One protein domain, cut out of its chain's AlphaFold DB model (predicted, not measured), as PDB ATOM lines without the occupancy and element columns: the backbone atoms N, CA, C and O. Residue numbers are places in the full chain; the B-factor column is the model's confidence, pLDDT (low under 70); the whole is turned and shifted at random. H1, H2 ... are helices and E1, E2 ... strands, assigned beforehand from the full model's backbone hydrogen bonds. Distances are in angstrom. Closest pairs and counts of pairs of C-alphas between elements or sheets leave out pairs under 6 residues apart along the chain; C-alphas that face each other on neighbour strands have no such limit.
ATOM      1  N   LEU A  22     134.983  82.339 140.098       88.50
ATOM      2  CA  LEU A  22     136.081  82.846 139.281       88.50
ATOM      3  C   LEU A  22     136.085  82.180 137.910       88.50
ATOM      4  O   LEU A  22     135.778  80.993 137.776       88.50
ATOM      5  N   HIS A  23     136.510  82.933 136.897       89.94
ATOM      6  CA  HIS A  23     136.836  82.360 135.597       89.94
ATOM      7  C   HIS A  23     137.960  81.320 135.748       89.94
ATOM      8  O   HIS A  23     138.875  81.507 136.555       89.94
ATOM      9  N   ARG A  24     137.929  80.239 134.955       91.00
ATOM     10  CA  ARG A  24     138.884  79.117 135.060       91.00
ATOM     11  C   ARG A  24     140.344  79.581 135.032       91.00
ATOM     12  O   ARG A  24     141.143  79.082 135.818       91.00
ATOM     13  N   ASN A  25     140.669  80.558 134.189       90.88
ATOM     14  CA  ASN A  25     142.038  81.069 134.064       90.88
ATOM     15  C   ASN A  25     142.451  81.944 135.251       90.88
ATOM     16  O   ASN A  25     143.594  81.878 135.685       90.88
ATOM     17  N   VAL A  26     141.509  82.691 135.840       91.19
ATOM     18  CA  VAL A  26     141.756  83.454 137.074       91.19
ATOM     19  C   VAL A  26     142.000  82.497 138.238       91.19
ATOM     20  O   VAL A  26     142.973  82.652 138.972       91.19
ATOM     21  N   LYS A  27     141.168  81.455 138.367       91.50
ATOM     22  CA  LYS A  27     141.374  80.383 139.348       91.50
ATOM     23  C   LYS A  27     142.745  79.724 139.166       91.50
ATOM     24  O   LYS A  27     143.483  79.594 140.135       91.50
ATOM     25  N   HIS A  28     143.100  79.364 137.933       91.19
ATOM     26  CA  HIS A  28     144.388  78.747 137.626       91.19
ATOM     27  C   HIS A  28     145.572  79.647 138.005       91.19
ATOM     28  O   HIS A  28     146.523  79.177 138.623       91.19
ATOM     29  N   ALA A  29     145.498  80.945 137.690       90.69
ATOM     30  CA  ALA A  29     146.540  81.907 138.034       90.69
ATOM     31  C   ALA A  29     146.751  82.024 139.554       90.69
ATOM     32  O   ALA A  29     147.894  82.066 140.006       90.69
ATOM     33  N   LEU A  30     145.669  82.017 140.343       90.31
ATOM     34  CA  LEU A  30     145.743  82.021 141.809       90.31
ATOM     35  C   LEU A  30     146.324  80.709 142.358       90.31
ATOM     36  O   LEU A  30     147.226  80.737 143.188       90.31
ATOM     37  N   GLU A  31     145.863  79.555 141.864       88.56
ATOM     38  CA  GLU A  31     146.334  78.231 142.309       88.56
ATOM     39  C   GLU A  31     147.818  77.986 142.005       88.56
ATOM     40  O   GLU A  31     148.496  77.252 142.730       88.56
ATOM     41  N   LYS A  32     148.327  78.584 140.923       86.69
ATOM     42  CA  LYS A  32     149.733  78.485 140.516       86.69
ATOM     43  C   LYS A  32     150.628  79.576 141.106       86.69
ATOM     44  O   LYS A  32     151.838  79.498 140.930       86.69
ATOM     45  N   GLY A  33     150.067  80.560 141.808       83.62
ATOM     46  CA  GLY A  33     150.825  81.687 142.362       83.62
ATOM     47  C   GLY A  33     151.301  82.707 141.318       83.62
ATOM     48  O   GLY A  33     152.193  83.511 141.594       83.62
ATOM     49  N   PHE A  34     150.716  82.688 140.116       87.62
ATOM     50  CA  PHE A  34     150.981  83.679 139.063       87.62
ATOM     51  C   PHE A  34     150.299  85.011 139.371       87.62
ATOM     52  O   PHE A  34     150.765  86.070 138.961       87.62
ATOM     53  N   ALA A  35     149.214  84.951 140.138       90.38
ATOM     54  CA  ALA A  35     148.507  86.106 140.646       90.38
ATOM     55  C   ALA A  35     148.116  85.911 142.111       90.38
ATOM     56  O   ALA A  35     148.155  84.804 142.650       90.38
ATOM     57  N   MET A  36     147.712  87.002 142.747       90.62
ATOM     58  CA  MET A  36     147.281  87.041 144.137       90.62
ATOM     59  C   MET A  36     146.174  88.075 144.331       90.62
ATOM     60  O   MET A  36     146.067  89.047 143.585       90.62
ATOM     61  N   ILE A  37     145.357  87.868 145.360       91.94
ATOM     62  CA  ILE A  37     144.365  88.846 145.804       91.94
ATOM     63  C   ILE A  37     144.925  89.518 147.050       91.94
ATOM     64  O   ILE A  37     145.333  88.831 147.985       91.94
ATOM     65  N   VAL A  38     144.929  90.845 147.064       90.12
ATOM     66  CA  VAL A  38     145.382  91.650 148.205       90.12
ATOM     67  C   VAL A  38     144.331  92.706 148.552       90.12
ATOM     68  O   VAL A  38     143.455  92.994 147.733       90.12
ATOM     69  N   PRO A  39     144.370  93.280 149.761       91.06
ATOM     70  CA  PRO A  39     143.593  94.461 150.116       91.06
ATOM     71  C   PRO A  39     143.689  95.574 149.071       91.06
ATOM     72  O   PRO A  39     144.775  95.897 148.585       91.06
ATOM     73  N   ASP A  40     142.544  96.164 148.734       92.06
ATOM     74  CA  ASP A  40     142.480  97.339 147.866       92.06
ATOM     75  C   ASP A  40     142.827  98.596 148.667       92.06
ATOM     76  O   ASP A  40     141.969  99.367 149.097       92.06
ATOM     77  N   VAL A  41     144.114  98.715 148.968       87.25
ATOM     78  CA  VAL A  41     144.724  99.859 149.634       87.25
ATOM     79  C   VAL A  41     145.906 100.284 148.781       87.25
ATOM     80  O   VAL A  41     146.572  99.440 148.173       87.25
ATOM     81  N   ASP A  42     146.160 101.582 148.705       84.56
ATOM     82  CA  ASP A  42     147.401 102.079 148.137       84.56
ATOM     83  C   ASP A  42     148.459 102.207 149.236       84.56
ATOM     84  O   ASP A  42     148.300 102.989 150.180       84.56
ATOM     85  N   LEU A  43     149.492 101.375 149.111       78.12
ATOM     86  CA  LEU A  43     150.636 101.298 150.015       78.12
ATOM     87  C   LEU A  43     151.947 101.607 149.290       78.12
ATOM     88  O   LEU A  43     153.015 101.431 149.882       78.12
ATOM     89  N   GLU A  44     151.890 102.023 148.026       80.00
ATOM     90  CA  GLU A  44     153.087 102.499 147.345       80.00
ATOM     91  C   GLU A  44     153.430 103.888 147.892       80.00
ATOM     92  O   GLU A  44     152.521 104.682 148.147       80.00
ATOM     93  N   PRO A  45     154.714 104.155 148.181       77.50
ATOM     94  CA  PRO A  45     155.111 105.464 148.660       77.50
ATOM     95  C   PRO A  45     154.832 106.504 147.575       77.50
ATOM     96  O   PRO A  45     155.145 106.279 146.404       77.50
ATOM     97  N   ALA A  46     154.271 107.647 147.965       81.62
ATOM     98  CA  ALA A  46     154.038 108.762 147.048       81.62
ATOM     99  C   ALA A  46     155.341 109.266 146.402       81.62
ATOM    100  O   ALA A  46     155.334 109.722 145.260       81.62
ATOM    101  N   ASP A  47     156.448 109.155 147.138       79.12
ATOM    102  CA  ASP A  47     157.794 109.475 146.687       79.12
ATOM    103  C   ASP A  47     158.706 108.246 146.881       79.12
ATOM    104  O   ASP A  47     158.989 107.871 148.026       79.12
ATOM    105  N   PRO A  48     159.137 107.578 145.794       78.19
ATOM    106  CA  PRO A  48     160.020 106.417 145.874       78.19
ATOM    107  C   PRO A  48     161.379 106.711 146.513       78.19
ATOM    108  O   PRO A  48     161.953 105.800 147.111       78.19
ATOM    109  N   GLU A  57     150.660 107.821 156.878       84.44
ATOM    110  CA  GLU A  57     149.437 107.926 156.088       84.44
ATOM    111  C   GLU A  57     149.048 106.567 155.490       84.44
ATOM    112  O   GLU A  57     147.890 106.155 155.598       84.44
ATOM    113  N   ARG A  58     150.018 105.826 154.937       82.38
ATOM    114  CA  ARG A  58     149.818 104.469 154.402       82.38
ATOM    115  C   ARG A  58     149.312 103.503 155.479       82.38
ATOM    116  O   ARG A  58     148.324 102.796 155.259       82.38
ATOM    117  N   ASP A  59     149.888 103.554 156.677       80.75
ATOM    118  CA  ASP A  59     149.441 102.758 157.825       80.75
ATOM    119  C   ASP A  59     148.016 103.123 158.259       80.75
ATOM    120  O   ASP A  59     147.206 102.249 158.584       80.75
ATOM    121  N   ASN A  60     147.665 104.410 158.223       85.56
ATOM    122  CA  ASN A  60     146.310 104.869 158.524       85.56
ATOM    123  C   ASN A  60     145.290 104.357 157.498       85.56
ATOM    124  O   ASN A  60     144.210 103.908 157.897       85.56
ATOM    125  N   ARG A  61     145.628 104.341 156.200       88.19
ATOM    126  CA  ARG A  61     144.776 103.747 155.150       88.19
ATOM    127  C   ARG A  61     144.562 102.253 155.396       88.19
ATOM    128  O   ARG A  61     143.432 101.768 155.314       88.19
ATOM    129  N   LEU A  62     145.616 101.530 155.778       84.31
ATOM    130  CA  LEU A  62     145.517 100.109 156.100       84.31
ATOM    131  C   LEU A  62     144.658  99.856 157.350       84.31
ATOM    132  O   LEU A  62     143.788  98.983 157.338       84.31
ATOM    133  N   LYS A  63     144.829 100.653 158.412       85.31
ATOM    134  CA  LYS A  63     143.982 100.600 159.617       85.31
ATOM    135  C   LYS A  63     142.519 100.905 159.287       85.31
ATOM    136  O   LYS A  63     141.625 100.218 159.785       85.31
ATOM    137  N   ALA A  64     142.259 101.885 158.422       88.81
ATOM    138  CA  ALA A  64     140.914 102.201 157.948       88.81
ATOM    139  C   ALA A  64     140.302 101.017 157.183       88.81
ATOM    140  O   ALA A  64     139.182 100.598 157.490       88.81
ATOM    141  N   TRP A  65     141.064 100.394 156.280       90.62
ATOM    142  CA  TRP A  65     140.641  99.179 155.586       90.62
ATOM    143  C   TRP A  65     140.350  98.034 156.562       90.62
ATOM    144  O   TRP A  65     139.301  97.399 156.458       90.62
ATOM    145  N   LYS A  66     141.195  97.806 157.581       85.50
ATOM    146  CA  LYS A  66     140.980  96.793 158.637       85.50
ATOM    147  C   LYS A  66     139.750  97.077 159.508       85.50
ATOM    148  O   LYS A  66     139.111  96.127 159.961       85.50
ATOM    149  N   ARG A  67     139.341  98.336 159.675       88.12
ATOM    150  CA  ARG A  67     138.116  98.720 160.408       88.12
ATOM    151  C   ARG A  67     136.854  98.733 159.543       88.12
ATOM    152  O   ARG A  67     135.756  98.623 160.080       88.12
ATOM    153  N   ALA A  68     136.987  98.818 158.218       88.25
ATOM    154  CA  ALA A  68     135.847  98.854 157.307       88.25
ATOM    155  C   ALA A  68     134.947  97.613 157.451       88.25
ATOM    156  O   ALA A  68     135.433  96.483 157.524       88.25
ATOM    157  N   LYS A  69     133.623  97.806 157.452       86.44
ATOM    158  CA  LYS A  69     132.650  96.701 157.532       86.44
ATOM    159  C   LYS A  69     132.745  95.762 156.326       86.44
ATOM    160  O   LYS A  69     132.635  94.548 156.476       86.44
ATOM    161  N   THR A  70     132.971  96.336 155.149       88.19
ATOM    162  CA  THR A  70     133.134  95.619 153.883       88.19
ATOM    163  C   THR A  70     134.586  95.744 153.447       88.19
ATOM    164  O   THR A  70     135.114  96.853 153.379       88.19
ATOM    165  N   LYS A  71     135.240  94.610 153.190       90.00
ATOM    166  CA  LYS A  71     136.629  94.570 152.728       90.00
ATOM    167  C   LYS A  71     136.673  94.580 151.212       90.00
ATOM    168  O   LYS A  71     136.087  93.709 150.578       90.00
ATOM    169  N   GLU A  72     137.374  95.550 150.651       92.25
ATOM    170  CA  GLU A  72     137.611  95.629 149.213       92.25
ATOM    171  C   GLU A  72     138.994  95.076 148.879       92.25
ATOM    172  O   GLU A  72     139.924  95.148 149.685       92.25
ATOM    173  N   TYR A  73     139.106  94.465 147.707       93.00
ATOM    174  CA  TYR A  73     140.277  93.702 147.300       93.00
ATOM    175  C   TYR A  73     140.650  94.049 145.866       93.00
ATOM    176  O   TYR A  73     139.774  94.361 145.059       93.00
ATOM    177  N   LYS A  74     141.933  93.933 145.542       92.88
ATOM    178  CA  LYS A  74     142.467  94.092 144.193       92.88
ATOM    179  C   LYS A  74     143.258  92.862 143.774       92.88
ATOM    180  O   LYS A  74     143.758  92.101 144.608       92.88
ATOM    181  N   PHE A  75     143.332  92.662 142.470       92.31
ATOM    182  CA  PHE A  75     144.051  91.565 141.850       92.31
ATOM    183  C   PHE A  75     145.452  92.028 141.459       92.31
ATOM    184  O   PHE A  75     145.609  93.096 140.875       92.31
ATOM    185  N   ILE A  76     146.475  91.251 141.805       89.88
ATOM    186  CA  ILE A  76     147.873  91.598 141.543       89.88
ATOM    187  C   ILE A  76     148.572  90.450 140.827       89.88
ATOM    188  O   ILE A  76     148.437  89.288 141.212       89.88
ATOM    189  N   VAL A  77     149.358  90.799 139.814       89.81
ATOM    190  CA  VAL A  77     150.210  89.899 139.036       89.81
ATOM    191  C   VAL A  77     151.662  90.295 139.302       89.81
ATOM    192  O   VAL A  77     152.117  91.310 138.784       89.81
ATOM    193  N   PRO A  78     152.413  89.542 140.124       79.75
ATOM    194  CA  PRO A  78     153.762  89.961 140.498       79.75
ATOM    195  C   PRO A  78     154.819  89.680 139.422       79.75
ATOM    196  O   PRO A  78     155.964  90.084 139.578       79.75
ATOM    197  N   ASP A  79     154.494  88.926 138.367       81.38
ATOM    198  CA  ASP A  79     155.353  88.800 137.183       81.38
ATOM    199  C   ASP A  79     154.513  88.817 135.907       81.38
ATOM    200  O   ASP A  79     153.951  87.806 135.489       81.38
ATOM    201  N   GLU A  80     154.436  89.992 135.292       82.19
ATOM    202  CA  GLU A  80     153.735  90.200 134.025       82.19
ATOM    203  C   GLU A  80     154.460  89.564 132.831       82.19
ATOM    204  O   GLU A  80     153.851  89.346 131.785       82.19
ATOM    205  N   LYS A  81     155.751  89.229 132.961       80.56
ATOM    206  CA  LYS A  81     156.539  88.641 131.866       80.56
ATOM    207  C   LYS A  81     156.271  87.151 131.699       80.56
ATOM    208  O   LYS A  81     156.695  86.554 130.709       80.56
ATOM    209  N   GLN A  82     155.566  86.534 132.642       80.50
ATOM    210  CA  GLN A  82     155.275  85.117 132.587       80.50
ATOM    211  C   GLN A  82     154.362  84.785 131.386       80.50
ATOM    212  O   GLN A  82     153.296  85.381 131.226       80.50
ATOM    213  N   PRO A  83     154.701  83.795 130.538       83.62
ATOM    214  CA  PRO A  83     153.891  83.485 129.355       83.62
ATOM    215  C   PRO A  83     152.433  83.136 129.686       83.62
ATOM    216  O   PRO A  83     151.517  83.568 128.993       83.62
ATOM    217  N   ALA A  84     152.214  82.420 130.794       83.50
ATOM    218  CA  ALA A  84     150.889  81.996 131.240       83.50
ATOM    219  C   ALA A  84     149.958  83.163 131.620       83.50
ATOM    220  O   ALA A  84     148.742  83.016 131.522       83.50
ATOM    221  N   VAL A  85     150.489  84.322 132.039       87.50
ATOM    222  CA  VAL A  85     149.637  85.480 132.372       87.50
ATOM    223  C   VAL A  85     149.236  86.295 131.143       87.50
ATOM    224  O   VAL A  85     148.257  87.039 131.192       87.50
ATOM    225  N   ASN A  86     149.954  86.115 130.035       90.94
ATOM    226  CA  ASN A  86     149.713  86.790 128.759       90.94
ATOM    227  C   ASN A  86     148.820  85.974 127.810       90.94
ATOM    228  O   ASN A  86     148.497  86.428 126.711       90.94
ATOM    229  N   GLU A  87     148.398  84.776 128.220       89.44
ATOM    230  CA  GLU A  87     147.442  83.974 127.466       89.44
ATOM    231  C   GLU A  87     146.065  84.657 127.464       89.44
ATOM    232  O   GLU A  87     145.495  84.975 128.514       89.44
ATOM    233  N   LYS A  88     145.531  84.898 126.263       91.69
ATOM    234  CA  LYS A  88     144.229  85.542 126.086       91.69
ATOM    235  C   LYS A  88     143.100  84.575 126.401       91.69
ATOM    236  O   LYS A  88     143.097  83.427 125.968       91.69
ATOM    237  N   PHE A  89     142.085  85.084 127.078       91.12
ATOM    238  CA  PHE A  89     140.825  84.392 127.297       91.12
ATOM    239  C   PHE A  89     139.662  85.367 127.242       91.12
ATOM    240  O   PHE A  89     139.855  86.576 127.235       91.12
ATOM    241  N   TYR A  90     138.441  84.848 127.178       89.19
ATOM    242  CA  TYR A  90     137.259  85.694 127.077       89.19
ATOM    243  C   TYR A  90     136.725  86.044 128.461       89.19
ATOM    244  O   TYR A  90     136.484  85.170 129.297       89.19
ATOM    245  N   SER A  91     136.537  87.339 128.699       85.19
ATOM    246  CA  SER A  91     135.837  87.832 129.876       85.19
ATOM    247  C   SER A  91     134.363  87.399 129.836       85.19
ATOM    248  O   SER A  91     133.836  87.074 128.768       85.19
ATOM    249  N   PRO A  92     133.634  87.457 130.966       79.81
ATOM    250  CA  PRO A  92     132.186  87.233 130.969       79.81
ATOM    251  C   PRO A  92     131.405  88.163 130.024       79.81
ATOM    252  O   PRO A  92     130.274  87.852 129.667       79.81
ATOM    253  N   LYS A  93     132.001  89.295 129.614       83.19
ATOM    254  CA  LYS A  93     131.433  90.258 128.658       83.19
ATOM    255  C   LYS A  93     131.757  89.918 127.192       83.19
ATOM    256  O   LYS A  93     131.322  90.633 126.300       83.19
ATOM    257  N   GLY A  94     132.503  88.840 126.936       85.75
ATOM    258  CA  GLY A  94     132.891  88.397 125.591       85.75
ATOM    259  C   GLY A  94     134.128  89.095 125.020       85.75
ATOM    260  O   GLY A  94     134.484  88.862 123.868       85.75
ATOM    261  N   GLU A  95     134.808  89.923 125.810       89.06
ATOM    262  CA  GLU A  95     136.010  90.644 125.383       89.06
ATOM    263  C   GLU A  95     137.267  89.802 125.643       89.06
ATOM    264  O   GLU A  95     137.367  89.185 126.710       89.06
ATOM    265  N   PRO A  96     138.235  89.756 124.708       90.94
ATOM    266  CA  PRO A  96     139.512  89.102 124.955       90.94
ATOM    267  C   PRO A  96     140.313  89.900 125.991       90.94
ATOM    268  O   PRO A  96     140.564  91.085 125.800       90.94
ATOM    269  N   ILE A  97     140.726  89.232 127.063       93.44
ATOM    270  CA  ILE A  97     141.491  89.786 128.182       93.44
ATOM    271  C   ILE A  97     142.630  88.834 128.561       93.44
ATOM    272  O   ILE A  97     142.562  87.628 128.305       93.44
ATOM    273  N   THR A  98     143.680  89.362 129.179       93.12
ATOM    274  CA  THR A  98     144.790  88.582 129.749       93.12
ATOM    275  C   THR A  98     144.806  88.677 131.275       93.12
ATOM    276  O   THR A  98     144.174  89.550 131.867       93.12
ATOM    277  N   ILE A  99     145.521  87.773 131.950       93.00
ATOM    278  CA  ILE A  99     145.702  87.875 133.407       93.00
ATOM    279  C   ILE A  99     146.549  89.109 133.742       93.00
ATOM    280  O   ILE A  99     146.243  89.790 134.716       93.00
ATOM    281  N   ALA A 100     147.552  89.436 132.920       92.19
ATOM    282  CA  ALA A 100     148.367  90.641 133.078       92.19
ATOM    283  C   ALA A 100     147.516  91.926 133.073       92.19
ATOM    284  O   ALA A 100     147.677  92.779 133.939       92.19
ATOM    285  N   GLU A 101     146.518  92.022 132.190       91.88
ATOM    286  CA  GLU A 101     145.580  93.155 132.148       91.88
ATOM    287  C   GLU A 101     144.676  93.277 133.386       91.88
ATOM    288  O   GLU A 101     143.996  94.294 133.552       91.88
ATOM    289  N   LEU A 102     144.612  92.252 134.242       90.62
ATOM    290  CA  LEU A 102     143.899  92.305 135.518       90.62
ATOM    291  C   LEU A 102     144.762  92.860 136.655       90.62
ATOM    292  O   LEU A 102     144.234  93.086 137.745       90.62
ATOM    293  N   ASN A 103     146.057  93.088 136.429       92.12
ATOM    294  CA  ASN A 103     146.945  93.617 137.453       92.12
ATOM    295  C   ASN A 103     146.486  95.002 137.937       92.12
ATOM    296  O   ASN A 103     146.106  95.866 137.149       92.12
ATOM    297  N   GLY A 104     146.483  95.198 139.254       88.19
ATOM    298  CA  GLY A 104     146.067  96.436 139.911       88.19
ATOM    299  C   GLY A 104     144.559  96.699 139.902       88.19
ATOM    300  O   GLY A 104     144.110  97.622 140.580       88.19
ATOM    301  N   LYS A 105     143.748  95.906 139.189       91.31
ATOM    302  CA  LYS A 105     142.300  96.135 139.113       91.31
ATOM    303  C   LYS A 105     141.596  95.676 140.387       91.31
ATOM    304  O   LYS A 105     141.865  94.600 140.928       91.31
ATOM    305  N   ARG A 106     140.637  96.485 140.839       92.25
ATOM    306  CA  ARG A 106     139.737  96.148 141.945       92.25
ATOM    307  C   ARG A 106     138.840  94.968 141.566       92.25
ATOM    308  O   ARG A 106     138.348  94.881 140.444       92.25
ATOM    309  N   LEU A 107     138.604  94.071 142.520       90.19
ATOM    310  CA  LEU A 107     137.652  92.977 142.365       90.19
ATOM    311  C   LEU A 107     136.218  93.505 142.427       90.19
ATOM    312  O   LEU A 107     135.801  94.122 143.408       90.19
ATOM    313  N   GLU A 108     135.449  93.205 141.387       87.44
ATOM    314  CA  GLU A 108     134.020  93.486 141.336       87.44
ATOM    315  C   GLU A 108     133.232  92.303 141.905       87.44
ATOM    316  O   GLU A 108     133.407  91.151 141.503       87.44
ATOM    317  N   PHE A 109     132.333  92.593 142.841       85.50
ATOM    318  CA  PHE A 109     131.468  91.600 143.463       85.50
ATOM    319  C   PHE A 109     130.011  91.904 143.125       85.50
ATOM    320  O   PHE A 109     129.560  93.036 143.267       85.50
ATOM    321  N   LEU A 110     129.248  90.870 142.762       83.25
ATOM    322  CA  LEU A 110     127.825  90.999 142.412       83.25
ATOM    323  C   LEU A 110     126.928  91.396 143.597       83.25
ATOM    324  O   LEU A 110     125.790  91.811 143.407       83.25
ATOM    325  N   SER A 111     127.411  91.233 144.828       82.88
ATOM    326  CA  SER A 111     126.684  91.582 146.052       82.88
ATOM    327  C   SER A 111     127.623  92.232 147.061       82.88
ATOM    328  O   SER A 111     128.831  92.257 146.850       82.88
ATOM    329  N   ASN A 112     127.096  92.689 148.198       81.62
ATOM    330  CA  ASN A 112     127.901  93.180 149.326       81.62
ATOM    331  C   ASN A 112     128.570  92.059 150.146       81.62
ATOM    332  O   ASN A 112     129.254  92.339 151.129       81.62
ATOM    333  N   SER A 113     128.379  90.794 149.768       82.81
ATOM    334  CA  SER A 113     129.023  89.665 150.435       82.81
ATOM    335  C   SER A 113     130.484  89.591 149.998       82.81
ATOM    336  O   SER A 113     130.775  89.347 148.828       82.81
ATOM    337  N   ARG A 114     131.405  89.841 150.930       86.56
ATOM    338  CA  ARG A 114     132.849  89.665 150.734       86.56
ATOM    339  C   ARG A 114     133.308  88.436 151.512       86.56
ATOM    340  O   ARG A 114     132.842  88.263 152.643       86.56
ATOM    341  N   PRO A 115     134.237  87.632 150.969       88.12
ATOM    342  CA  PRO A 115     134.909  86.622 151.770       88.12
ATOM    343  C   PRO A 115     135.599  87.285 152.959       88.12
ATOM    344  O   PRO A 115     136.066  88.425 152.863       88.12
ATOM    345  N   ARG A 116     135.702  86.583 154.089       85.50
ATOM    346  CA  ARG A 116     136.484  87.122 155.204       85.50
ATOM    347  C   ARG A 116     137.961  87.222 154.841       85.50
ATOM    348  O   ARG A 116     138.531  86.328 154.218       85.50
ATOM    349  N   ALA A 117     138.598  88.278 155.346       85.88
ATOM    350  CA  ALA A 117     140.004  88.581 155.094       85.88
ATOM    351  C   ALA A 117     140.949  87.401 155.363       85.88
ATOM    352  O   ALA A 117     141.847  87.184 154.565       85.88
ATOM    353  N   ARG A 118     140.703  86.583 156.397       83.19
ATOM    354  CA  ARG A 118     141.532  85.402 156.711       83.19
ATOM    355  C   ARG A 118     141.608  84.360 155.586       83.19
ATOM    356  O   ARG A 118     142.655  83.759 155.387       83.19
ATOM    357  N   TYR A 119     140.535  84.168 154.819       85.50
ATOM    358  CA  TYR A 119     140.512  83.181 153.731       85.50
ATOM    359  C   TYR A 119     141.151  83.726 152.453       85.50
ATOM    360  O   TYR A 119     141.819  82.999 151.716       85.50
ATOM    361  N   VAL A 120     140.999  85.031 152.217       88.38
ATOM    362  CA  VAL A 120     141.709  85.719 151.134       88.38
ATOM    363  C   VAL A 120     143.209  85.767 151.443       88.38
ATOM    364  O   VAL A 120     144.014  85.441 150.575       88.38
ATOM    365  N   TRP A 121     143.578  86.053 152.695       86.12
ATOM    366  CA  TRP A 121     144.952  85.977 153.191       86.12
ATOM    367  C   TRP A 121     145.539  84.579 152.990       86.12
ATOM    368  O   TRP A 121     146.644  84.449 152.478       86.12
ATOM    369  N   TRP A 122     144.781  83.519 153.290       83.19
ATOM    370  CA  TRP A 122     145.223  82.146 153.032       83.19
ATOM    371  C   TRP A 122     145.486  81.885 151.547       83.19
ATOM    372  O   TRP A 122     146.473  81.247 151.189       83.19
ATOM    373  N   THR A 123     144.636  82.403 150.659       86.38
ATOM    374  CA  THR A 123     144.857  82.303 149.206       86.38
ATOM    375  C   THR A 123     146.136  83.031 148.789       86.38
ATOM    376  O   THR A 123     146.930  82.488 148.025       86.38
ATOM    377  N   PHE A 124     146.366  84.229 149.332       86.19
ATOM    378  CA  PHE A 124     147.603  84.984 149.135       86.19
ATOM    379  C   PHE A 124     148.829  84.207 149.630       86.19
ATOM    380  O   PHE A 124     149.795  84.054 148.887       86.19
ATOM    381  N   PHE A 125     148.774  83.659 150.843       81.12
ATOM    382  CA  PHE A 125     149.858  82.877 151.429       81.12
ATOM    383  C   PHE A 125     150.199  81.653 150.571       81.12
ATOM    384  O   PHE A 125     151.363  81.436 150.247       81.12
ATOM    385  N   ASN A 126     149.192  80.909 150.098       82.56
ATOM    386  CA  ASN A 126     149.409  79.790 149.177       82.56
ATOM    387  C   ASN A 126     150.041  80.228 147.851       82.56
ATOM    388  O   ASN A 126     150.894  79.517 147.324       82.56
ATOM    389  N   ALA A 127     149.648  81.386 147.310       82.50
ATOM    390  CA  ALA A 127     150.258  81.934 146.103       82.50
ATOM    391  C   ALA A 127     151.741  82.272 146.329       82.50
ATOM    392  O   ALA A 127     152.579  81.918 145.499       82.50
ATOM    393  N   VAL A 128     152.078  82.885 147.471       77.19
ATOM    394  CA  VAL A 128     153.467  83.169 147.871       77.19
ATOM    395  C   VAL A 128     154.266  81.876 148.033       77.19
ATOM    396  O   VAL A 128     155.343  81.758 147.450       77.19
ATOM    397  N   LEU A 129     153.724  80.882 148.744       74.81
ATOM    398  CA  LEU A 129     154.353  79.573 148.923       74.81
ATOM    399  C   LEU A 129     154.618  78.881 147.583       74.81
ATOM    400  O   LEU A 129     155.752  78.513 147.281       74.81
ATOM    401  N   ARG A 130     153.594  78.760 146.732       76.31
ATOM    402  CA  ARG A 130     153.721  78.139 145.406       76.31
ATOM    403  C   ARG A 130     154.772  78.822 144.555       76.31
ATOM    404  O   ARG A 130     155.563  78.144 143.902       76.31
ATOM    405  N   ARG A 131     154.795  80.152 144.592       71.94
ATOM    406  CA  ARG A 131     155.786  80.937 143.873       71.94
ATOM    407  C   ARG A 131     157.191  80.674 144.404       71.94
ATOM    408  O   ARG A 131     158.079  80.414 143.600       71.94
ATOM    409  N   SER A 132     157.367  80.660 145.724       68.12
ATOM    410  CA  SER A 132     158.659  80.384 146.360       68.12
ATOM    411  C   SER A 132     159.208  78.995 146.007       68.12
ATOM    412  O   SER A 132     160.385  78.873 145.693       68.12
ATOM    413  N   TRP A 133     158.346  77.977 145.899       68.19
ATOM    414  CA  TRP A 133     158.734  76.630 145.455       68.19
ATOM    415  C   TRP A 133     159.035  76.525 143.959       68.19
ATOM    416  O   TRP A 133     159.777  75.645 143.535       68.19
ATOM    417  N   SER A 134     158.425  77.382 143.140       63.28
ATOM    418  CA  SER A 134     158.618  77.370 141.686       63.28
ATOM    419  C   SER A 134     159.882  78.103 141.225       63.28
ATOM    420  O   SER A 134     160.293  77.942 140.076       63.28
ATOM    421  N   GLN A 135     160.498  78.903 142.101       61.41
ATOM    422  CA  GLN A 135     161.701  79.658 141.777       61.41
ATOM    423  C   GLN A 135     162.924  78.740 141.760       61.41
ATOM    424  O   GLN A 135     163.230  78.047 142.728       61.41
ATOM    425  N   LYS A 136     163.677  78.777 140.657       52.25
ATOM    426  CA  LYS A 136     165.062  78.298 140.670       52.25
ATOM    427  C   LYS A 136     165.884  79.304 141.482       52.25
ATOM    428  O   LYS A 136     165.706  80.507 141.310       52.25
ATOM    429  N   LEU A 137     166.803  78.817 142.320       47.59
ATOM    430  CA  LEU A 137     167.673  79.587 143.237       47.59
ATOM    431  C   LEU A 137     168.421  80.791 142.604       47.59
ATOM    432  O   LEU A 137     169.032  81.582 143.316       47.59
ATOM    433  N   THR A 138     168.393  80.935 141.279       41.97
ATOM    434  CA  THR A 138     169.170  81.885 140.475       41.97
ATOM    435  C   THR A 138     168.431  83.186 140.101       41.97
ATOM    436  O   THR A 138     169.090  84.135 139.696       41.97
ATOM    437  N   GLU A 139     167.102  83.283 140.250       50.50
ATOM    438  CA  GLU A 139     166.293  84.463 139.834       50.50
ATOM    439  C   GLU A 139     165.986  85.459 140.981       50.50
ATOM    440  O   GLU A 139     165.196  86.402 140.848       50.50
ATOM    441  N   GLY A 140     166.588  85.238 142.149       50.03
ATOM    442  CA  GLY A 140     166.150  85.809 143.421       50.03
ATOM    443  C   GLY A 140     166.688  87.198 143.739       50.03
ATOM    444  O   GLY A 140     167.639  87.283 144.495       50.03
ATOM    445  N   ASN A 141     166.051  88.259 143.230       51.06
ATOM    446  CA  ASN A 141     166.088  89.586 143.878       51.06
ATOM    447  C   ASN A 141     164.838  90.436 143.564       51.06
ATOM    448  O   ASN A 141     164.256  91.065 144.445       51.06
ATOM    449  N   MET A 142     164.377  90.461 142.306       47.47
ATOM    450  CA  MET A 142     163.284  91.363 141.892       47.47
ATOM    451  C   MET A 142     161.902  90.863 142.338       47.47
ATOM    452  O   MET A 142     161.087  91.634 142.838       47.47
ATOM    453  N   GLN A 143     161.654  89.555 142.235       53.84
ATOM    454  CA  GLN A 143     160.369  88.967 142.625       53.84
ATOM    455  C   GLN A 143     160.184  88.888 144.152       53.84
ATOM    456  O   GLN A 143     159.056  88.851 144.635       53.84
ATOM    457  N   GLN A 144     161.279  88.888 144.917       58.53
ATOM    458  CA  GLN A 144     161.263  88.882 146.383       58.53
ATOM    459  C   GLN A 144     160.886  90.251 146.945       58.53
ATOM    460  O   GLN A 144     160.021  90.321 147.814       58.53
ATOM    461  N   LYS A 145     161.449  91.336 146.385       61.47
ATOM    462  CA  LYS A 145     161.015  92.709 146.692       61.47
ATOM    463  C   LYS A 145     159.526  92.892 146.425       61.47
ATOM    464  O   LYS A 145     158.842  93.532 147.211       61.47
ATOM    465  N   GLU A 146     159.002  92.288 145.360       64.56
ATOM    466  CA  GLU A 146     157.562  92.308 145.107       64.56
ATOM    467  C   GLU A 146     156.784  91.552 146.191       64.56
ATOM    468  O   GLU A 146     155.854  92.116 146.753       64.56
ATOM    469  N   VAL A 147     157.183  90.337 146.587       63.97
ATOM    470  CA  VAL A 147     156.516  89.614 147.692       63.97
ATOM    471  C   VAL A 147     156.579  90.392 149.017       63.97
ATOM    472  O   VAL A 147     155.565  90.489 149.711       63.97
ATOM    473  N   GLN A 148     157.718  91.008 149.346       63.94
ATOM    474  CA  GLN A 148     157.877  91.894 150.508       63.94
ATOM    475  C   GLN A 148     156.950  93.113 150.438       63.94
ATOM    476  O   GLN A 148     156.246  93.422 151.390       63.94
ATOM    477  N   LYS A 149     156.848  93.775 149.283       68.19
ATOM    478  CA  LYS A 149     155.879  94.867 149.105       68.19
ATOM    479  C   LYS A 149     154.440  94.385 149.268       68.19
ATOM    480  O   LYS A 149     153.613  95.093 149.831       68.19
ATOM    481  N   ARG A 150     154.105  93.193 148.759       69.19
ATOM    482  CA  ARG A 150     152.722  92.688 148.791       69.19
ATOM    483  C   ARG A 150     152.308  92.160 150.166       69.19
ATOM    484  O   ARG A 150     151.122  92.198 150.486       69.19
ATOM    485  N   THR A 151     153.252  91.713 150.987       67.81
ATOM    486  CA  THR A 151     153.000  91.321 152.384       67.81
ATOM    487  C   THR A 151     152.567  92.523 153.234       67.81
ATOM    488  O   THR A 151     151.634  92.399 154.033       67.81
ATOM    489  N   LEU A 152     153.064  93.733 152.936       69.25
ATOM    490  CA  LEU A 152     152.601  94.983 153.566       69.25
ATOM    491  C   LEU A 152     151.078  95.177 153.498       69.25
ATOM    492  O   LEU A 152     150.497  95.696 154.450       69.25
ATOM    493  N   TYR A 153     150.402  94.705 152.439       71.50
ATOM    494  CA  TYR A 153     148.945  94.849 152.320       71.50
ATOM    495  C   TYR A 153     148.163  94.174 153.436       71.50
ATOM    496  O   TYR A 153     147.057  94.608 153.746       71.50
ATOM    497  N   TRP A 154     148.705  93.132 154.055       74.62
ATOM    498  CA  TRP A 154     148.017  92.416 155.124       74.62
ATOM    499  C   TRP A 154     148.314  92.997 156.515       74.62
ATOM    500  O   TRP A 154     147.553  92.748 157.458       74.62
ATOM    501  N   GLY A 155     149.315  93.880 156.605       63.69
ATOM    502  CA  GLY A 155     149.802  94.501 157.835       63.69
ATOM    503  C   GLY A 155     150.508  93.522 158.772       63.69
ATOM    504  O   GLY A 155     150.442  92.312 158.578       63.69
ATOM    505  N   SER A 156     151.156  94.063 159.801       53.97
ATOM    506  CA  SER A 156     151.870  93.294 160.829       53.97
ATOM    507  C   SER A 156     150.957  92.693 161.899       53.97
ATOM    508  O   SER A 156     151.327  91.679 162.464       53.97
ATOM    509  N   ASP A 157     149.762  93.255 162.150       50.38
ATOM    510  CA  ASP A 157     148.871  92.741 163.213       50.38
ATOM    511  C   ASP A 157     148.346  91.315 162.897       50.38
ATOM    512  O   ASP A 157     147.332  91.141 162.194       50.38
ATOM    513  N   GLY A 158     149.045  90.296 163.407       53.19
ATOM    514  CA  GLY A 158     148.976  88.876 163.061       53.19
ATOM    515  C   GLY A 158     147.696  88.145 163.471       53.19
ATOM    516  O   GLY A 158     147.702  87.255 164.316       53.19
ATOM    517  N   SER A 159     146.565  88.456 162.829       58.75
ATOM    518  CA  SER A 159     145.250  87.882 163.191       58.75
ATOM    519  C   SER A 159     144.661  86.855 162.208       58.75
ATOM    520  O   SER A 159     143.530  86.394 162.405       58.75
ATOM    521  N   TYR A 160     145.371  86.495 161.135       68.00
ATOM    522  CA  TYR A 160     144.802  85.663 160.061       68.00
ATOM    523  C   TYR A 160     145.076  84.160 160.208       68.00
ATOM    524  O   TYR A 160     144.255  83.354 159.763       68.00
ATOM    525  N   ILE A 161     146.180  83.788 160.858       66.75
ATOM    526  CA  ILE A 161     146.581  82.410 161.155       66.75
ATOM    527  C   ILE A 161     147.479  82.406 162.400       66.75
ATOM    528  O   ILE A 161     148.110  83.413 162.716       66.75
ATOM    529  N   LYS A 162     147.557  81.281 163.113       66.69
ATOM    530  CA  LYS A 162     148.482  81.144 164.246       66.69
ATOM    531  C   LYS A 162     149.935  81.093 163.763       66.69
ATOM    532  O   LYS A 162     150.246  80.350 162.834       66.69
ATOM    533  N   LYS A 163     150.832  81.783 164.474       63.44
ATOM    534  CA  LYS A 163     152.287  81.776 164.231       63.44
ATOM    535  C   LYS A 163     152.872  80.362 164.127       63.44
ATOM    536  O   LYS A 163     153.620  80.082 163.200       63.44
ATOM    537  N   SER A 164     152.459  79.447 165.006       62.06
ATOM    538  CA  SER A 164     152.917  78.049 164.983       62.06
ATOM    539  C   SER A 164     152.555  77.293 163.702       62.06
ATOM    540  O   SER A 164     153.278  76.395 163.297       62.06
ATOM    541  N   GLN A 165     151.451  77.653 163.042       66.31
ATOM    542  CA  GLN A 165     151.041  77.025 161.783       66.31
ATOM    543  C   GLN A 165     151.856  77.554 160.602       66.31
ATOM    544  O   GLN A 165     152.188  76.787 159.704       66.31
ATOM    545  N   ILE A 166     152.208  78.846 160.616       66.44
ATOM    546  CA  ILE A 166     153.162  79.404 159.648       66.44
ATOM    547  C   ILE A 166     154.513  78.704 159.812       66.44
ATOM    548  O   ILE A 166     155.083  78.275 158.816       66.44
ATOM    549  N   LEU A 167     154.982  78.543 161.054       64.19
ATOM    550  CA  LEU A 167     156.260  77.901 161.359       64.19
ATOM    551  C   LEU A 167     156.306  76.448 160.869       64.19
ATOM    552  O   LEU A 167     157.197  76.107 160.103       64.19
ATOM    553  N   GLY A 168     155.290  75.639 161.186       62.06
ATOM    554  CA  GLY A 168     155.229  74.255 160.708       62.06
ATOM    555  C   GLY A 168     155.190  74.144 159.177       62.06
ATOM    556  O   GLY A 168     155.772  73.231 158.607       62.06
ATOM    557  N   CYS A 169     154.566  75.097 158.471       63.69
ATOM    558  CA  CYS A 169     154.652  75.137 157.008       63.69
ATOM    559  C   CYS A 169     156.062  75.459 156.498       63.69
ATOM    560  O   CYS A 169     156.367  75.074 155.380       63.69
ATOM    561  N   ILE A 170     156.887  76.182 157.255       62.19
ATOM    562  CA  ILE A 170     158.243  76.593 156.858       62.19
ATOM    563  C   ILE A 170     159.259  75.484 157.122       62.19
ATOM    564  O   ILE A 170     160.081  75.209 156.251       62.19
ATOM    565  N   GLU A 171     159.163  74.831 158.278       61.69
ATOM    566  CA  GLU A 171     160.006  73.688 158.654       61.69
ATOM    567  C   GLU A 171     159.907  72.576 157.596       61.69
ATOM    568  O   GLU A 171     160.913  72.117 157.055       61.69
ATOM    569  N   GLU A 172     158.684  72.243 157.170       57.97
ATOM    570  CA  GLU A 172     158.419  71.240 156.126       57.97
ATOM    571  C   GLU A 172     158.942  71.632 154.729       57.97
ATOM    572  O   GLU A 172     159.080  70.782 153.848       57.97
ATOM    573  N   ILE A 173     159.256  72.912 154.489       55.38
ATOM    574  CA  ILE A 173     159.842  73.393 153.222       55.38
ATOM    575  C   ILE A 173     161.360  73.126 153.170       55.38
ATOM    576  O   ILE A 173     161.987  73.331 152.129       55.38
ATOM    577  N   GLY A 174     161.946  72.592 154.247       45.28
ATOM    578  CA  GLY A 174     163.365  72.245 154.326       45.28
ATOM    579  C   GLY A 174     164.240  73.396 154.816       45.28
ATOM    580  O   GLY A 174     165.423  73.461 154.480       45.28
ATOM    581  N   HIS A 175     163.657  74.320 155.578       47.88
ATOM    582  CA  HIS A 175     164.394  75.334 156.315       47.88
ATOM    583  C   HIS A 175     164.228  75.048 157.809       47.88
ATOM    584  O   HIS A 175     163.154  75.294 158.353       47.88
ATOM    585  N   ASP A 176     165.281  74.550 158.460       42.03
ATOM    586  CA  ASP A 176     165.380  74.563 159.921       42.03
ATOM    587  C   ASP A 176     165.440  76.032 160.353       42.03
ATOM    588  O   ASP A 176     166.477  76.691 160.261       42.03
ATOM    589  N   VAL A 177     164.287  76.593 160.710       44.25
ATOM    590  CA  VAL A 177     164.190  77.949 161.247       44.25
ATOM    591  C   VAL A 177     164.160  77.828 162.761       44.25
ATOM    592  O   VAL A 177     163.095  77.819 163.373       44.25
ATOM    593  N   GLU A 178     165.341  77.732 163.370       40.69
ATOM    594  CA  GLU A 178     165.476  77.971 164.803       40.69
ATOM    595  C   GLU A 178     165.279  79.467 165.059       40.69
ATOM    596  O   GLU A 178     166.047  80.317 164.612       40.69
ATOM    597  N   VAL A 195     158.867  83.756 151.955       50.03
ATOM    598  CA  VAL A 195     158.253  83.156 153.153       50.03
ATOM    599  C   VAL A 195     158.912  83.715 154.411       50.03
ATOM    600  O   VAL A 195     158.217  84.028 155.370       50.03
ATOM    601  N   GLY A 196     160.225  83.966 154.350       51.69
ATOM    602  CA  GLY A 196     160.959  84.736 155.352       51.69
ATOM    603  C   GLY A 196     160.458  86.177 155.504       51.69
ATOM    604  O   GLY A 196     160.503  86.696 156.603       51.69
ATOM    605  N   ALA A 197     159.913  86.810 154.460       55.03
ATOM    606  CA  ALA A 197     159.262  88.120 154.550       55.03
ATOM    607  C   ALA A 197     157.873  88.047 155.194       55.03
ATOM    608  O   ALA A 197     157.545  88.887 156.026       55.03
ATOM    609  N   VAL A 198     157.069  87.032 154.850       55.41
ATOM    610  CA  VAL A 198     155.792  86.766 155.540       55.41
ATOM    611  C   VAL A 198     156.049  86.486 157.025       55.41
ATOM    612  O   VAL A 198     155.327  86.994 157.880       55.41
ATOM    613  N   LEU A 199     157.090  85.705 157.332       51.16
ATOM    614  CA  LEU A 199     157.515  85.395 158.691       51.16
ATOM    615  C   LEU A 199     158.117  86.621 159.384       51.16
ATOM    616  O   LEU A 199     157.711  86.911 160.493       51.16
ATOM    617  N   GLY A 200     159.010  87.372 158.742       51.84
ATOM    618  CA  GLY A 200     159.620  88.597 159.265       51.84
ATOM    619  C   GLY A 200     158.575  89.656 159.602       51.84
ATOM    620  O   GLY A 200     158.619  90.238 160.675       51.84
ATOM    621  N   GLN A 201     157.546  89.814 158.766       48.81
ATOM    622  CA  GLN A 201     156.407  90.680 159.072       48.81
ATOM    623  C   GLN A 201     155.543  90.146 160.229       48.81
ATOM    624  O   GLN A 201     155.028  90.938 161.011       48.81
ATOM    625  N   ALA A 202     155.393  88.823 160.356       41.91
ATOM    626  CA  ALA A 202     154.715  88.187 161.491       41.91
ATOM    627  C   ALA A 202     155.584  88.124 162.771       41.91
ATOM    628  O   ALA A 202     155.059  87.886 163.854       41.91
ATOM    629  N   LEU A 203     156.906  88.296 162.655       40.22
ATOM    630  CA  LEU A 203     157.902  88.276 163.734       40.22
ATOM    631  C   LEU A 203     158.300  89.671 164.213       40.22
ATOM    632  O   LEU A 203     158.692  89.800 165.364       40.22
TER     633      LEU A 203
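This is residues 22 to 48, 57 to 178 and 195 to 203 of the 241 residues of an uncharacterized protein of Gibberella zeae (UniProt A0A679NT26). What does the model look like? A two-stranded ribbon, E1 and E2, sits with E1 packed on H3 and H4, two helices side by side that run opposite ways, while H6 packs on H4 on the side away from E1 and H5 lies beyond H6. H1 meets H3 with its last residues, about perpendicular to it, H2 lies near one end of H4, and the long unnamed stretch 77 to 116 reaches out in a narrow loop where residues 89 to 90 pair antiparallel with residues 96 to 97. What is the make-up? The 158 printed residues hold six named helices and two antiparallel strands in the order H1 E1 H2 E2 H3 H4 H5 H6, mostly helix, with under half of the residues, 76, in named elements. The whole is compact, with a radius of gyration of the C-alphas of 16.1 A and spans of 52 by 39 by 33 A.

Where do the first elements lie? H1 is residues 24 to 31, with C-alpha 24 at (138.884, 79.117, 135.060). E1 is residues 36 to 39, H2 residues 57 to 67, 15.2 A long, and E2 residues 73 to 76. Which elements follow? H3 is residues 117 to 134, 25.5 A long, and H4 residues 142 to 154, 20.2 A long. H5 is residues 163 to 171 and H6 residues 195 to 203, ending with C-alpha 203 at (157.902, 88.276, 163.734).

What does H1 touch? It touches residues 123 to 127 of H3, about perpendicular at 78 degrees, the closest C-alphas being those of Leu 30 and Ala 127, 6.2 A apart. How do the strands pair? E1 and E2 are antiparallel at 142 degrees, with N 36 and O 76 at 2.8 A, within hydrogen-bond range. The closest C-alphas of E1 and H3 are those of Met 36 and Phe 124, 5.4 A apart. How do the other helices stand? H3 and H4 are close but not clearly touching, Val 128 to Val 147 being their closest C-alphas at 7.1 A, at a shallow tilt of 13 degrees, opposite ways. H6 touches residues 147 to 152 of H4, closest C-alphas Gln 148 and Ala 197 at 5.7 A, and only just touches H5, with 3 pairs of C-alphas within 8 A, the closest Lys 163 and Ala 202 at 7.4 A. Are the helix backbones complete? Every O i to N i+4 pair is within hydrogen-bond range in H1, H2, H3, H5 and H6, and 6 of 9 are in H4.

How far does it reach? The two C-alphas farthest apart, those of Gly 94 and Glu 178, are 52.0 A apart. Where is it cut? Residues 49 to 56 and 179 to 194 are not printed, with C-alpha gaps of 14.8 A and 14.7 A. Which link is long, and where is confidence low? The link E2 to H3 is long, with 40 residues. Mean pLDDT of the printed part is 76.3, and 54 residues are under 70: 132 to 152, 155 to 178 and 195 to 203.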